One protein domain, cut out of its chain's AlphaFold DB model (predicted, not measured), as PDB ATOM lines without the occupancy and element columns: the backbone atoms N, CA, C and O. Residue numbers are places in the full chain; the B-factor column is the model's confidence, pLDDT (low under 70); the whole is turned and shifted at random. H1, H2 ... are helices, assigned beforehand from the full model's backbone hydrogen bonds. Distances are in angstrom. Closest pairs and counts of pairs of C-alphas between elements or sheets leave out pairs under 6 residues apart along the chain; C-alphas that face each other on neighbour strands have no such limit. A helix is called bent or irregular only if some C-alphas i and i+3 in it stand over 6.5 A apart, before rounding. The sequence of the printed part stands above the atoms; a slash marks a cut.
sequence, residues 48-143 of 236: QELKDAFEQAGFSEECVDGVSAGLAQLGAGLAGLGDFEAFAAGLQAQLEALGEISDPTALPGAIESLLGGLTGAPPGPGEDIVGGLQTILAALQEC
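This is residues 48 to 143 of the 236 residues of an uncharacterized protein of Blastococcus sp. CCUG 61487 (UniProt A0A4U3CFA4). Look for four helices, H2, H5, H4 and H3, set side by side in that order in space as a curved row that bends round an open middle, with the short helix H1 near one end of H2. H2 and H5 make the closely packed pair, H4 packs on H5, and H3 meets H4 more loosely, by its residues 94 to 98. The printed part has 96 residues with five named helices, H1 to H5 in order along the chain, and no named strand; the class is all helix. The whole is compact, with a radius of gyration of the C-alphas of 13.4 A, and spans 37 by 25 by 22 A.

Find C-alpha 48 at (170.109, 138.302, 132.905); here H1 begins, residues 48 to 56, 12.2 A from first to last C-alpha. H2 is residues 61 to 79, 26.7 A long, and begins at C-alpha 61 at (169.991, 128.106, 124.723). H3 takes residues 84 to 99 over 21.3 A. H4, residues 104 to 118, covers 21.6 A and is only just irregular: C-alphas 105 and 108 are 6.9 A apart. H5, residues 125 to 143, runs 27.3 A and ends at C-alpha 143 at (161.341, 125.712, 121.348).

Start at H1, which is close to but not clearly touching H2; their closest C-alphas, of Phe 54 and Val 64, are 7.0 A apart, and they run opposite ways at a steep tilt of 38 degrees. H2 and H5 touch at a shallow tilt of 12 degrees, opposite ways; look at Gly 70 and Gly 132, whose C-alphas are the closest at 4.0 A. H2 and H3 are close but not clearly touching, the closest C-alphas being those of Leu 78 and Phe 84, 6.7 A apart. H3 and H4, a helical hairpin, only just touch, with 3 pairs of C-alphas within 8 A; the closest are Leu 98 and Ala 110, 6.8 A apart. H4 and H5 form a second helical hairpin at a shallow tilt of 18 degrees, with the C-alphas of Pro 108 and Leu 137 closest at 6.0 A. H1 is apart from H3, H4 and H5; H2 is apart from H4, and H3 from H5. In H1, H2, H3 and H5 every O i to N i+4 pair is within hydrogen-bond range; in H4 it is 9 of 11.

The two C-alphas farthest apart are those of Gln 56 and Pro 122, at 37.9 A. The printed part has no cut and no long link; the link from H4 to H5 is short, the other three tight. The mean pLDDT of the printed part is 71.5, and 28 residues are under 70, among them residues 101 to 105 and 117 to 127.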
ATOM      1  N   GLN A  48     169.828 139.610 132.314       71.38
ATOM      2  CA  GLN A  48     170.109 138.302 132.905       71.38
ATOM      3  C   GLN A  48     168.850 137.691 133.541       71.38
ATOM      4  O   GLN A  48     168.659 136.483 133.458       71.38
ATOM      5  N   GLU A  49     167.929 138.514 134.059       72.62
ATOM      6  CA  GLU A  49     166.663 138.024 134.613       72.62
ATOM      7  C   GLU A  49     165.784 137.311 133.572       72.62
ATOM      8  O   GLU A  49     165.061 136.377 133.912       72.62
ATOM      9  N   LEU A  50     165.840 137.733 132.304       66.38
ATOM     10  CA  LEU A  50     165.114 137.084 131.210       66.38
ATOM     11  C   LEU A  50     165.752 135.743 130.853       66.38
ATOM     12  O   LEU A  50     165.030 134.767 130.665       66.38
ATOM     13  N   LYS A  51     167.089 135.674 130.813       68.56
ATOM     14  CA  LYS A  51     167.814 134.412 130.594       68.56
ATOM     15  C   LYS A  51     167.490 133.396 131.687       68.56
ATOM     16  O   LYS A  51     167.076 132.284 131.372       68.56
ATOM     17  N   ASP A  52     167.558 133.816 132.947       73.69
ATOM     18  CA  ASP A  52     167.246 132.963 134.094       73.69
ATOM     19  C   ASP A  52     165.775 132.492 134.071       73.69
ATOM     20  O   ASP A  52     165.469 131.370 134.476       73.69
ATOM     21  N   ALA A  53     164.849 133.329 133.583       71.00
ATOM     22  CA  ALA A  53     163.443 132.959 133.415       71.00
ATOM     23  C   ALA A  53     163.236 131.930 132.290       71.00
ATOM     24  O   ALA A  53     162.455 130.991 132.462       71.00
ATOM     25  N   PHE A  54     163.940 132.069 131.162       70.12
ATOM     26  CA  PHE A  54     163.896 131.090 130.074       70.12
ATOM     27  C   PHE A  54     164.503 129.745 130.486       70.12
ATOM     28  O   PHE A  54     163.904 128.702 130.215       70.12
ATOM     29  N   GLU A  55     165.625 129.755 131.209       74.62
ATOM     30  CA  GLU A  55     166.222 128.539 131.770       74.62
ATOM     31  C   GLU A  55     165.272 127.846 132.758       74.62
ATOM     32  O   GLU A  55     165.069 126.634 132.680       74.62
ATOM     33  N   GLN A  56     164.624 128.601 133.655       72.88
ATOM     34  CA  GLN A  56     163.638 128.051 134.597       72.88
ATOM     35  C   GLN A  56     162.403 127.468 133.905       72.88
ATOM     36  O   GLN A  56     161.820 126.502 134.399       72.88
ATOM     37  N   ALA A  57     162.005 128.039 132.770       68.69
ATOM     38  CA  ALA A  57     160.919 127.518 131.952       68.69
ATOM     39  C   ALA A  57     161.345 126.328 131.064       68.69
ATOM     40  O   ALA A  57     160.493 125.723 130.416       68.69
ATOM     41  N   GLY A  58     162.628 125.945 131.080       73.69
ATOM     42  CA  GLY A  58     163.148 124.776 130.374       73.69
ATOM     43  C   GLY A  58     163.387 124.995 128.881       73.69
ATOM     44  O   GLY A  58     163.435 124.018 128.133       73.69
ATOM     45  N   PHE A  59     163.523 126.247 128.436       78.19
ATOM     46  CA  PHE A  59     163.876 126.560 127.051       78.19
ATOM     47  C   PHE A  59     165.359 126.264 126.776       78.19
ATOM     48  O   PHE A  59     166.205 126.404 127.658       78.19
ATOM     49  N   SER A  60     165.678 125.847 125.547       78.81
ATOM     50  CA  SER A  60     167.062 125.620 125.109       78.81
ATOM     51  C   SER A  60     167.817 126.940 124.902       78.81
ATOM     52  O   SER A  60     167.207 127.965 124.601       78.81
ATOM     53  N   GLU A  61     169.150 126.924 125.007       75.81
ATOM     54  CA  GLU A  61     169.991 128.106 124.723       75.81
ATOM     55  C   GLU A  61     169.777 128.633 123.295       75.81
ATOM     56  O   GLU A  61     169.639 129.836 123.095       75.81
ATOM     57  N   GLU A  62     169.623 127.733 122.318       78.44
ATOM     58  CA  GLU A  62     169.299 128.066 120.921       78.44
ATOM     59  C   GLU A  62     167.992 128.868 120.811       78.44
ATOM     60  O   GLU A  62     167.868 129.772 119.983       78.44
ATOM     61  N   CYS A  63     167.033 128.585 121.696       81.75
ATOM     62  CA  CYS A  63     165.794 129.337 121.780       81.75
ATOM     63  C   CYS A  63     166.008 130.772 122.235       81.75
ATOM     64  O   CYS A  63     165.472 131.720 121.661       81.75
ATOM     65  N   VAL A  64     166.769 130.910 123.318       79.31
ATOM     66  CA  VAL A  64     167.047 132.194 123.948       79.31
ATOM     67  C   VAL A  64     167.818 133.076 122.973       79.31
ATOM     68  O   VAL A  64     167.487 134.253 122.832       79.31
ATOM     69  N   ASP A  65     168.761 132.494 122.233       80.25
ATOM     70  CA  ASP A  65     169.495 133.180 121.177       80.25
ATOM     71  C   ASP A  65     168.559 133.640 120.048       80.25
ATOM     72  O   ASP A  65     168.591 134.815 119.674       80.25
ATOM     73  N   GLY A  66     167.650 132.784 119.570       79.50
ATOM     74  CA  GLY A  66     166.664 133.150 118.547       79.50
ATOM     75  C   GLY A  66     165.712 134.272 118.983       79.50
ATOM     76  O   GLY A  66     165.493 135.240 118.248       79.50
ATOM     77  N   VAL A  67     165.195 134.200 120.214       78.06
ATOM     78  CA  VAL A  67     164.348 135.251 120.799       78.06
ATOM     79  C   VAL A  67     165.139 136.549 120.982       78.06
ATOM     80  O   VAL A  67     164.622 137.628 120.687       78.06
ATOM     81  N   SER A  68     166.400 136.472 121.414       77.69
ATOM     82  CA  SER A  68     167.263 137.644 121.588       77.69
ATOM     83  C   SER A  68     167.546 138.366 120.271       77.69
ATOM     84  O   SER A  68     167.450 139.593 120.214       77.69
ATOM     85  N   ALA A  69     167.811 137.614 119.199       79.12
ATOM     86  CA  ALA A  69     168.051 138.157 117.869       79.12
ATOM     87  C   ALA A  69     166.812 138.890 117.344       79.12
ATOM     88  O   ALA A  69     166.909 140.018 116.856       79.12
ATOM     89  N   GLY A  70     165.630 138.293 117.520       78.19
ATOM     90  CA  GLY A  70     164.378 138.931 117.134       78.19
ATOM     91  C   GLY A  70     164.038 140.164 117.982       78.19
ATOM     92  O   GLY A  70     163.569 141.163 117.437       78.19
ATOM     93  N   LEU A  71     164.343 140.160 119.287       74.31
ATOM     94  CA  LEU A  71     164.201 141.339 120.155       74.31
ATOM     95  C   LEU A  71     165.153 142.474 119.762       74.31
ATOM     96  O   LEU A  71     164.747 143.635 119.788       74.31
ATOM     97  N   ALA A  72     166.388 142.162 119.366       76.75
ATOM     98  CA  ALA A  72     167.340 143.157 118.883       76.75
ATOM     99  C   ALA A  72     166.842 143.828 117.589       76.75
ATOM    100  O   ALA A  72     166.876 145.054 117.475       76.75
ATOM    101  N   GLN A  73     166.302 143.043 116.653       76.44
ATOM    102  CA  GLN A  73     165.677 143.552 115.425       76.44
ATOM    103  C   GLN A  73     164.448 144.423 115.717       76.44
ATOM    104  O   GLN A  73     164.302 145.515 115.168       76.44
ATOM    105  N   LEU A  74     163.602 143.978 116.646       74.38
ATOM    106  CA  LEU A  74     162.426 144.723 117.089       74.38
ATOM    107  C   LEU A  74     162.835 146.050 117.751       74.38
ATOM    108  O   LEU A  74     162.241 147.090 117.472       74.38
ATOM    109  N   GLY A  75     163.897 146.039 118.562       72.81
ATOM    110  CA  GLY A  75     164.503 147.229 119.157       72.81
ATOM    111  C   GLY A  75     165.055 148.211 118.120       72.81
ATOM    112  O   GLY A  75     164.844 149.418 118.250       72.81
ATOM    113  N   ALA A  76     165.699 147.709 117.062       75.88
ATOM    114  CA  ALA A  76     166.179 148.532 115.953       75.88
ATOM    115  C   ALA A  76     165.019 149.211 115.203       75.88
ATOM    116  O   ALA A  76     165.057 150.423 114.978       75.88
ATOM    117  N   GLY A  77     163.944 148.471 114.910       72.62
ATOM    118  CA  GLY A  77     162.740 149.030 114.286       72.62
ATOM    119  C   GLY A  77     162.021 150.055 115.171       72.62
ATOM    120  O   GLY A  77     161.585 151.106 114.696       72.62
ATOM    121  N   LEU A  78     161.974 149.809 116.486       71.44
ATOM    122  CA  LEU A  78     161.447 150.750 117.479       71.44
ATOM    123  C   LEU A  78     162.250 152.053 117.555       71.44
ATOM    124  O   LEU A  78     161.658 153.123 117.687       71.44
ATOM    125  N   ALA A  79     163.579 151.989 117.454       70.62
ATOM    126  CA  ALA A  79     164.433 153.177 117.448       70.62
ATOM    127  C   ALA A  79     164.209 154.060 116.205       70.62
ATOM    128  O   ALA A  79     164.450 155.268 116.256       70.62
ATOM    129  N   GLY A  80     163.717 153.472 115.110       69.44
ATOM    130  CA  GLY A  80     163.330 154.175 113.887       69.44
ATOM    131  C   GLY A  80     161.955 154.856 113.938       69.44
ATOM    132  O   GLY A  80     161.630 155.632 113.036       69.44
ATOM    133  N   LEU A  81     161.133 154.606 114.966       71.12
ATOM    134  CA  LEU A  81     159.795 155.192 115.091       71.12
ATOM    135  C   LEU A  81     159.835 156.581 115.741       71.12
ATOM    136  O   LEU A  81     160.232 156.746 116.892       71.12
ATOM    137  N   GLY A  82     159.324 157.587 115.024       68.50
ATOM    138  CA  GLY A  82     159.124 158.937 115.567       68.50
ATOM    139  C   GLY A  82     158.041 159.013 116.653       68.50
ATOM    140  O   GLY A  82     158.150 159.833 117.561       68.50
ATOM    141  N   ASP A  83     157.046 158.120 116.599       74.62
ATOM    142  CA  ASP A  83     155.902 158.050 117.522       74.62
ATOM    143  C   ASP A  83     155.977 156.813 118.437       74.62
ATOM    144  O   ASP A  83     155.017 156.050 118.584       74.62
ATOM    145  N   PHE A  84     157.139 156.605 119.065       73.00
ATOM    146  CA  PHE A  84     157.386 155.476 119.969       73.00
ATOM    147  C   PHE A  84     156.332 155.356 121.079       73.00
ATOM    148  O   PHE A  84     155.936 154.255 121.428       73.00
ATOM    149  N   GLU A  85     155.842 156.471 121.621       71.25
ATOM    150  CA  GLU A  85     154.927 156.477 122.770       71.25
ATOM    151  C   GLU A  85     153.536 155.912 122.421       71.25
ATOM    152  O   GLU A  85     152.974 155.121 123.180       71.25
ATOM    153  N   ALA A  86     153.005 156.243 121.237       71.62
ATOM    154  CA  ALA A  86     151.734 155.703 120.751       71.62
ATOM    155  C   ALA A  86     151.857 154.218 120.376       71.62
ATOM    156  O   ALA A  86     150.961 153.424 120.666       71.62
ATOM    157  N   PHE A  87     152.987 153.840 119.773       70.81
ATOM    158  CA  PHE A  87     153.278 152.448 119.449       70.81
ATOM    159  C   PHE A  87     153.470 151.599 120.713       70.81
ATOM    160  O   PHE A  87     152.863 150.540 120.836       70.81
ATOM    161  N   ALA A  88     154.250 152.083 121.682       71.31
ATOM    162  CA  ALA A  88     154.504 151.407 122.948       71.31
ATOM    163  C   ALA A  88     153.219 151.222 123.760       71.31
ATOM    164  O   ALA A  88     153.014 150.149 124.317       71.31
ATOM    165  N   ALA A  89     152.318 152.210 123.777       73.62
ATOM    166  CA  ALA A  89     151.008 152.065 124.413       73.62
ATOM    167  C   ALA A  89     150.149 150.979 123.737       73.62
ATOM    168  O   ALA A  89     149.493 150.194 124.421       73.62
ATOM    169  N   GLY A  90     150.180 150.902 122.402       72.38
ATOM    170  CA  GLY A  90     149.508 149.843 121.647       72.38
ATOM    171  C   GLY A  90     150.099 148.457 121.922       72.38
ATOM    172  O   GLY A  90     149.357 147.514 122.197       72.38
ATOM    173  N   LEU A  91     151.431 148.351 121.915       68.56
ATOM    174  CA  LEU A  91     152.158 147.120 122.213       68.56
ATOM    175  C   LEU A  91     151.907 146.664 123.654       68.56
ATOM    176  O   LEU A  91     151.659 145.490 123.885       68.56
ATOM    177  N   GLN A  92     151.917 147.587 124.618       70.44
ATOM    178  CA  GLN A  92     151.633 147.291 126.018       70.44
ATOM    179  C   GLN A  92     150.215 146.747 126.196       70.44
ATOM    180  O   GLN A  92     150.052 145.725 126.848       70.44
ATOM    181  N   ALA A  93     149.204 147.374 125.590       73.94
ATOM    182  CA  ALA A  93     147.825 146.894 125.680       73.94
ATOM    183  C   ALA A  93     147.664 145.486 125.081       73.94
ATOM    184  O   ALA A  93     146.914 144.664 125.606       73.94
ATOM    185  N   GLN A  94     148.391 145.189 124.000       68.94
ATOM    186  CA  GLN A  94     148.424 143.843 123.439       68.94
ATOM    187  C   GLN A  94     149.165 142.867 124.356       68.94
ATOM    188  O   GLN A  94     148.643 141.795 124.627       68.94
ATOM    189  N   LEU A  95     150.331 143.236 124.889       67.56
ATOM    190  CA  LEU A  95     151.088 142.405 125.829       67.56
ATOM    191  C   LEU A  95     150.313 142.125 127.119       67.56
ATOM    192  O   LEU A  95     150.433 141.039 127.667       67.56
ATOM    193  N   GLU A  96     149.503 143.065 127.592       72.69
ATOM    194  CA  GLU A  96     148.641 142.883 128.761       72.69
ATOM    195  C   GLU A  96     147.500 141.899 128.455       72.69
ATOM    196  O   GLU A  96     147.238 141.001 129.253       72.69
ATOM    197  N   ALA A  97     146.915 141.972 127.253       70.81
ATOM    198  CA  ALA A  97     145.970 140.965 126.767       70.81
ATOM    199  C   ALA A  97     146.626 139.582 126.573       70.81
ATOM    200  O   ALA A  97     145.994 138.557 126.820       70.81
ATOM    201  N   LEU A  98     147.902 139.539 126.170       66.75
ATOM    202  CA  LEU A  98     148.695 138.309 126.143       66.75
ATOM    203  C   LEU A  98     149.065 137.819 127.550       66.75
ATOM    204  O   LEU A  98     149.184 136.620 127.749       66.75
ATOM    205  N   GLY A  99     149.243 138.704 128.529       64.88
ATOM    206  CA  GLY A  99     149.592 138.344 129.905       64.88
ATOM    207  C   GLY A  99     148.487 137.575 130.630       64.88
ATOM    208  O   GLY A  99     148.770 136.817 131.557       64.88
ATOM    209  N   GLU A 100     147.235 137.706 130.183       70.62
ATOM    210  CA  GLU A 100     146.131 136.851 130.636       70.62
ATOM    211  C   GLU A 100     146.242 135.412 130.102       70.62
ATOM    212  O   GLU A 100     145.641 134.486 130.656       70.62
ATOM    213  N   ILE A 101     147.052 135.189 129.061       64.88
ATOM    214  CA  ILE A 101     147.344 133.863 128.524       64.88
ATOM    215  C   ILE A 101     148.326 133.173 129.474       64.88
ATOM    216  O   ILE A 101     149.536 133.362 129.431       64.88
ATOM    217  N   SER A 102     147.771 132.333 130.345       59.84
ATOM    218  CA  SER A 102     148.534 131.521 131.304       59.84
ATOM    219  C   SER A 102     149.234 130.313 130.658       59.84
ATOM    220  O   SER A 102     149.961 129.587 131.333       59.84
ATOM    221  N   ASP A 103     148.972 130.064 129.372       66.81
ATOM    222  CA  ASP A 103     149.435 128.890 128.637       66.81
ATOM    223  C   ASP A 103     150.566 129.262 127.657       66.81
ATOM    224  O   ASP A 103     150.314 129.948 126.659       66.81
ATOM    225  N   PRO A 104     151.812 128.799 127.885       60.47
ATOM    226  CA  PRO A 104     152.934 129.082 126.993       60.47
ATOM    227  C   PRO A 104     152.761 128.471 125.595       60.47
ATOM    228  O   PRO A 104     153.417 128.911 124.656       60.47
ATOM    229  N   THR A 105     151.862 127.498 125.415       68.56
ATOM    230  CA  THR A 105     151.568 126.925 124.092       68.56
ATOM    231  C   THR A 105     150.674 127.817 123.231       68.56
ATOM    232  O   THR A 105     150.644 127.660 122.012       68.56
ATOM    233  N   ALA A 106     150.002 128.806 123.829       70.06
ATOM    234  CA  ALA A 106     149.200 129.797 123.116       70.06
ATOM    235  C   ALA A 106     150.010 131.045 122.696       70.06
ATOM    236  O   ALA A 106     149.511 131.859 121.917       70.06
ATOM    237  N   LEU A 107     151.269 131.173 123.141       69.31
ATOM    238  CA  LEU A 107     152.176 132.266 122.758       69.31
ATOM    239  C   LEU A 107     152.380 132.392 121.238       69.31
ATOM    240  O   LEU A 107     152.253 133.511 120.739       69.31
ATOM    241  N   PRO A 108     152.639 131.310 120.472       74.12
ATOM    242  CA  PRO A 108     152.830 131.420 119.027       74.12
ATOM    243  C   PRO A 108     151.602 132.010 118.320       74.12
ATOM    244  O   PRO A 108     151.729 132.962 117.555       74.12
ATOM    245  N   GLY A 109     150.396 131.525 118.639       74.31
ATOM    246  CA  GLY A 109     149.154 132.043 118.046       74.31
ATOM    247  C   GLY A 109     148.840 133.486 118.456       74.31
ATOM    248  O   GLY A 109     148.257 134.258 117.690       74.31
ATOM    249  N   ALA A 110     149.265 133.887 119.654       72.75
ATOM    250  CA  ALA A 110     149.124 135.257 120.116       72.75
ATOM    251  C   ALA A 110     150.092 136.215 119.395       72.75
ATOM    252  O   ALA A 110     149.687 137.313 119.008       72.75
ATOM    253  N   ILE A 111     151.329 135.784 119.124       72.75
ATOM    254  CA  ILE A 111     152.303 136.536 118.315       72.75
ATOM    255  C   ILE A 111     151.846 136.619 116.852       72.75
ATOM    256  O   ILE A 111     151.957 137.682 116.247       72.75
ATOM    257  N   GLU A 112     151.255 135.559 116.290       76.62
ATOM    258  CA  GLU A 112     150.628 135.603 114.959       76.62
ATOM    259  C   GLU A 112     149.470 136.607 114.890       76.62
ATOM    260  O   GLU A 112     149.361 137.361 113.923       76.62
ATOM    261  N   SER A 113     148.628 136.674 115.927       76.88
ATOM    262  CA  SER A 113     147.578 137.699 116.015       76.88
ATOM    263  C   SER A 113     148.161 139.111 116.102       76.88
ATOM    264  O   SER A 113     147.632 140.037 115.481       76.88
ATOM    265  N   LEU A 114     149.274 139.272 116.824       73.38
ATOM    266  CA  LEU A 114     150.017 140.528 116.921       73.38
ATOM    267  C   LEU A 114     150.535 140.966 115.542       73.38
ATOM    268  O   LEU A 114     150.271 142.084 115.098       73.38
ATOM    269  N   LEU A 115     151.203 140.049 114.837       74.50
ATOM    270  CA  LEU A 115     151.685 140.216 113.464       74.50
ATOM    271  C   LEU A 115     150.537 140.600 112.527       74.50
ATOM    272  O   LEU A 115     150.651 141.575 111.788       74.50
ATOM    273  N   GLY A 116     149.403 139.899 112.608       72.62
ATOM    274  CA  GLY A 116     148.201 140.203 111.833       72.62
ATOM    275  C   GLY A 116     147.691 141.629 112.060       72.62
ATOM    276  O   GLY A 116     147.360 142.316 111.096       72.62
ATOM    277  N   GLY A 117     147.700 142.115 113.304       68.44
ATOM    278  CA  GLY A 117     147.340 143.499 113.634       68.44
ATOM    279  C   GLY A 117     148.353 144.545 113.151       68.44
ATOM    280  O   GLY A 117     147.967 145.665 112.817       68.44
ATOM    281  N   LEU A 118     149.635 144.179 113.075       64.88
ATOM    282  CA  LEU A 118     150.742 145.059 112.680       64.88
ATOM    283  C   LEU A 118     150.936 145.176 111.161       64.88
ATOM    284  O   LEU A 118     151.518 146.157 110.708       64.88
ATOM    285  N   THR A 119     150.399 144.251 110.355       61.16
ATOM    286  CA  THR A 119     150.465 144.324 108.874       61.16
ATOM    287  C   THR A 119     149.818 145.575 108.259       61.16
ATOM    288  O   THR A 119     150.030 145.858 107.081       61.16
ATOM    289  N   GLY A 120     149.055 146.354 109.034       55.91
ATOM    290  CA  GLY A 120     148.534 147.662 108.625       55.91
ATOM    291  C   GLY A 120     149.507 148.837 108.800       55.91
ATOM    292  O   GLY A 120     149.139 149.969 108.482       55.91
ATOM    293  N   ALA A 121     150.714 148.610 109.333       53.56
ATOM    294  CA  ALA A 121     151.699 149.658 109.588       53.56
ATOM    295  C   ALA A 121     152.368 150.167 108.289       53.56
ATOM    296  O   ALA A 121     152.556 149.403 107.341       53.56
ATOM    297  N   PRO A 122     152.732 151.464 108.216       49.22
ATOM    298  CA  PRO A 122     153.394 152.037 107.045       49.22
ATOM    299  C   PRO A 122     154.779 151.405 106.782       49.22
ATOM    300  O   PRO A 122     155.470 151.036 107.735       49.22
ATOM    301  N   PRO A 123     155.211 151.310 105.506       50.78
ATOM    302  CA  PRO A 123     156.508 150.741 105.135       50.78
ATOM    303  C   PRO A 123     157.666 151.586 105.685       50.78
ATOM    304  O   PRO A 123     157.606 152.818 105.668       50.78
ATOM    305  N   GLY A 124     158.714 150.921 106.179       61.22
ATOM    306  CA  GLY A 124     159.856 151.527 106.867       61.22
ATOM    307  C   GLY A 124     160.121 150.812 108.198       61.22
ATOM    308  O   GLY A 124     160.353 149.609 108.178       61.22
ATOM    309  N   PRO A 125     160.015 151.480 109.364       59.47
ATOM    310  CA  PRO A 125     160.306 150.856 110.663       59.47
ATOM    311  C   PRO A 125     159.384 149.670 111.001       59.47
ATOM    312  O   PRO A 125     159.709 148.853 111.859       59.47
ATOM    313  N   GLY A 126     158.243 149.546 110.315       61.62
ATOM    314  CA  GLY A 126     157.365 148.385 110.426       61.62
ATOM    315  C   GLY A 126     157.989 147.086 109.907       61.62
ATOM    316  O   GLY A 126     157.643 146.027 110.418       61.62
ATOM    317  N   GLU A 127     158.920 147.135 108.948       67.38
ATOM    318  CA  GLU A 127     159.544 145.928 108.380       67.38
ATOM    319  C   GLU A 127     160.508 145.269 109.370       67.38
ATOM    320  O   GLU A 127     160.462 144.053 109.538       67.38
ATOM    321  N   ASP A 128     161.302 146.060 110.096       74.38
ATOM    322  CA  ASP A 128     162.209 145.559 111.136       74.38
ATOM    323  C   ASP A 128     161.443 145.010 112.349       74.38
ATOM    324  O   ASP A 128     161.820 143.994 112.933       74.38
ATOM    325  N   ILE A 129     160.315 145.638 112.701       69.94
ATOM    326  CA  ILE A 129     159.428 145.178 113.780       69.94
ATOM    327  C   ILE A 129     158.753 143.860 113.398       69.94
ATOM    328  O   ILE A 129     158.733 142.918 114.192       69.94
ATOM    329  N   VAL A 130     158.212 143.773 112.180       76.75
ATOM    330  CA  VAL A 130     157.582 142.550 111.668       76.75
ATOM    331  C   VAL A 130     158.622 141.442 111.503       76.75
ATOM    332  O   VAL A 130     158.352 140.310 111.897       76.75
ATOM    333  N   GLY A 131     159.818 141.753 110.997       75.38
ATOM    334  CA  GLY A 131     160.930 140.807 110.879       75.38
ATOM    335  C   GLY A 131     161.419 140.295 112.236       75.38
ATOM    336  O   GLY A 131     161.602 139.090 112.412       75.38
ATOM    337  N   GLY A 132     161.532 141.180 113.230       75.12
ATOM    338  CA  GLY A 132     161.860 140.805 114.605       75.12
ATOM    339  C   GLY A 132     160.808 139.884 115.220       75.12
ATOM    340  O   GLY A 132     161.144 138.832 115.756       75.12
ATOM    341  N   LEU A 133     159.520 140.214 115.072       76.19
ATOM    342  CA  LEU A 133     158.415 139.373 115.551       76.19
ATOM    343  C   LEU A 133     158.348 138.015 114.845       76.19
ATOM    344  O   LEU A 133     158.078 137.012 115.499       76.19
ATOM    345  N   GLN A 134     158.610 137.960 113.539       79.19
ATOM    346  CA  GLN A 134     158.694 136.697 112.800       79.19
ATOM    347  C   GLN A 134     159.861 135.834 113.281       79.19
ATOM    348  O   GLN A 134     159.707 134.624 113.409       79.19
ATOM    349  N   THR A 135     161.000 136.449 113.596       79.62
ATOM    350  CA  THR A 135     162.168 135.747 114.143       79.62
ATOM    351  C   THR A 135     161.875 135.188 115.535       79.62
ATOM    352  O   THR A 135     162.161 134.023 115.801       79.62
ATOM    353  N   ILE A 136     161.213 135.971 116.398       76.94
ATOM    354  CA  ILE A 136     160.746 135.509 117.717       76.94
ATOM    355  C   ILE A 136     159.742 134.361 117.560       76.94
ATOM    356  O   ILE A 136     159.832 133.371 118.281       76.94
ATOM    357  N   LEU A 137     158.798 134.471 116.621       79.31
ATOM    358  CA  LEU A 137     157.814 133.426 116.344       79.31
ATOM    359  C   LEU A 137     158.493 132.129 115.889       79.31
ATOM    360  O   LEU A 137     158.164 131.066 116.406       79.31
ATOM    361  N   ALA A 138     159.434 132.217 114.946       77.69
ATOM    362  CA  ALA A 138     160.161 131.066 114.426       77.69
ATOM    363  C   ALA A 138     160.954 130.364 115.533       77.69
ATOM    364  O   ALA A 138     160.842 129.149 115.678       77.69
ATOM    365  N   ALA A 139     161.660 131.135 116.368       77.00
ATOM    366  CA  ALA A 139     162.343 130.597 117.536       77.00
ATOM    367  C   ALA A 139     161.342 129.897 118.465       77.00
ATOM    368  O   ALA A 139     161.465 128.710 118.730       77.00
ATOM    369  N   LEU A 140     160.269 130.574 118.883       71.06
ATOM    370  CA  LEU A 140     159.279 129.988 119.791       71.06
ATOM    371  C   LEU A 140     158.590 128.738 119.230       71.06
ATOM    372  O   LEU A 140     158.270 127.845 120.007       71.06
ATOM    373  N   GLN A 141     158.371 128.637 117.918       75.94
ATOM    374  CA  GLN A 141     157.817 127.427 117.297       75.94
ATOM    375  C   GLN A 141     158.771 126.229 117.366       75.94
ATOM    376  O   GLN A 141     158.307 125.094 117.447       75.94
ATOM    377  N   GLU A 142     160.083 126.465 117.351       72.50
ATOM    378  CA  GLU A 142     161.085 125.411 117.528       72.50
ATOM    379  C   GLU A 142     161.262 125.019 119.001       72.50
ATOM    380  O   GLU A 142     161.550 123.858 119.296       72.50
ATOM    381  N   CYS A 143     161.059 125.955 119.933       71.12
ATOM    382  CA  CYS A 143     161.341 125.712 121.348       71.12
ATOM    383  C   CYS A 143     160.143 125.334 122.204       71.12
ATOM    384  O   CYS A 143     160.309 124.646 123.211       71.12
TER     385      CYS A 143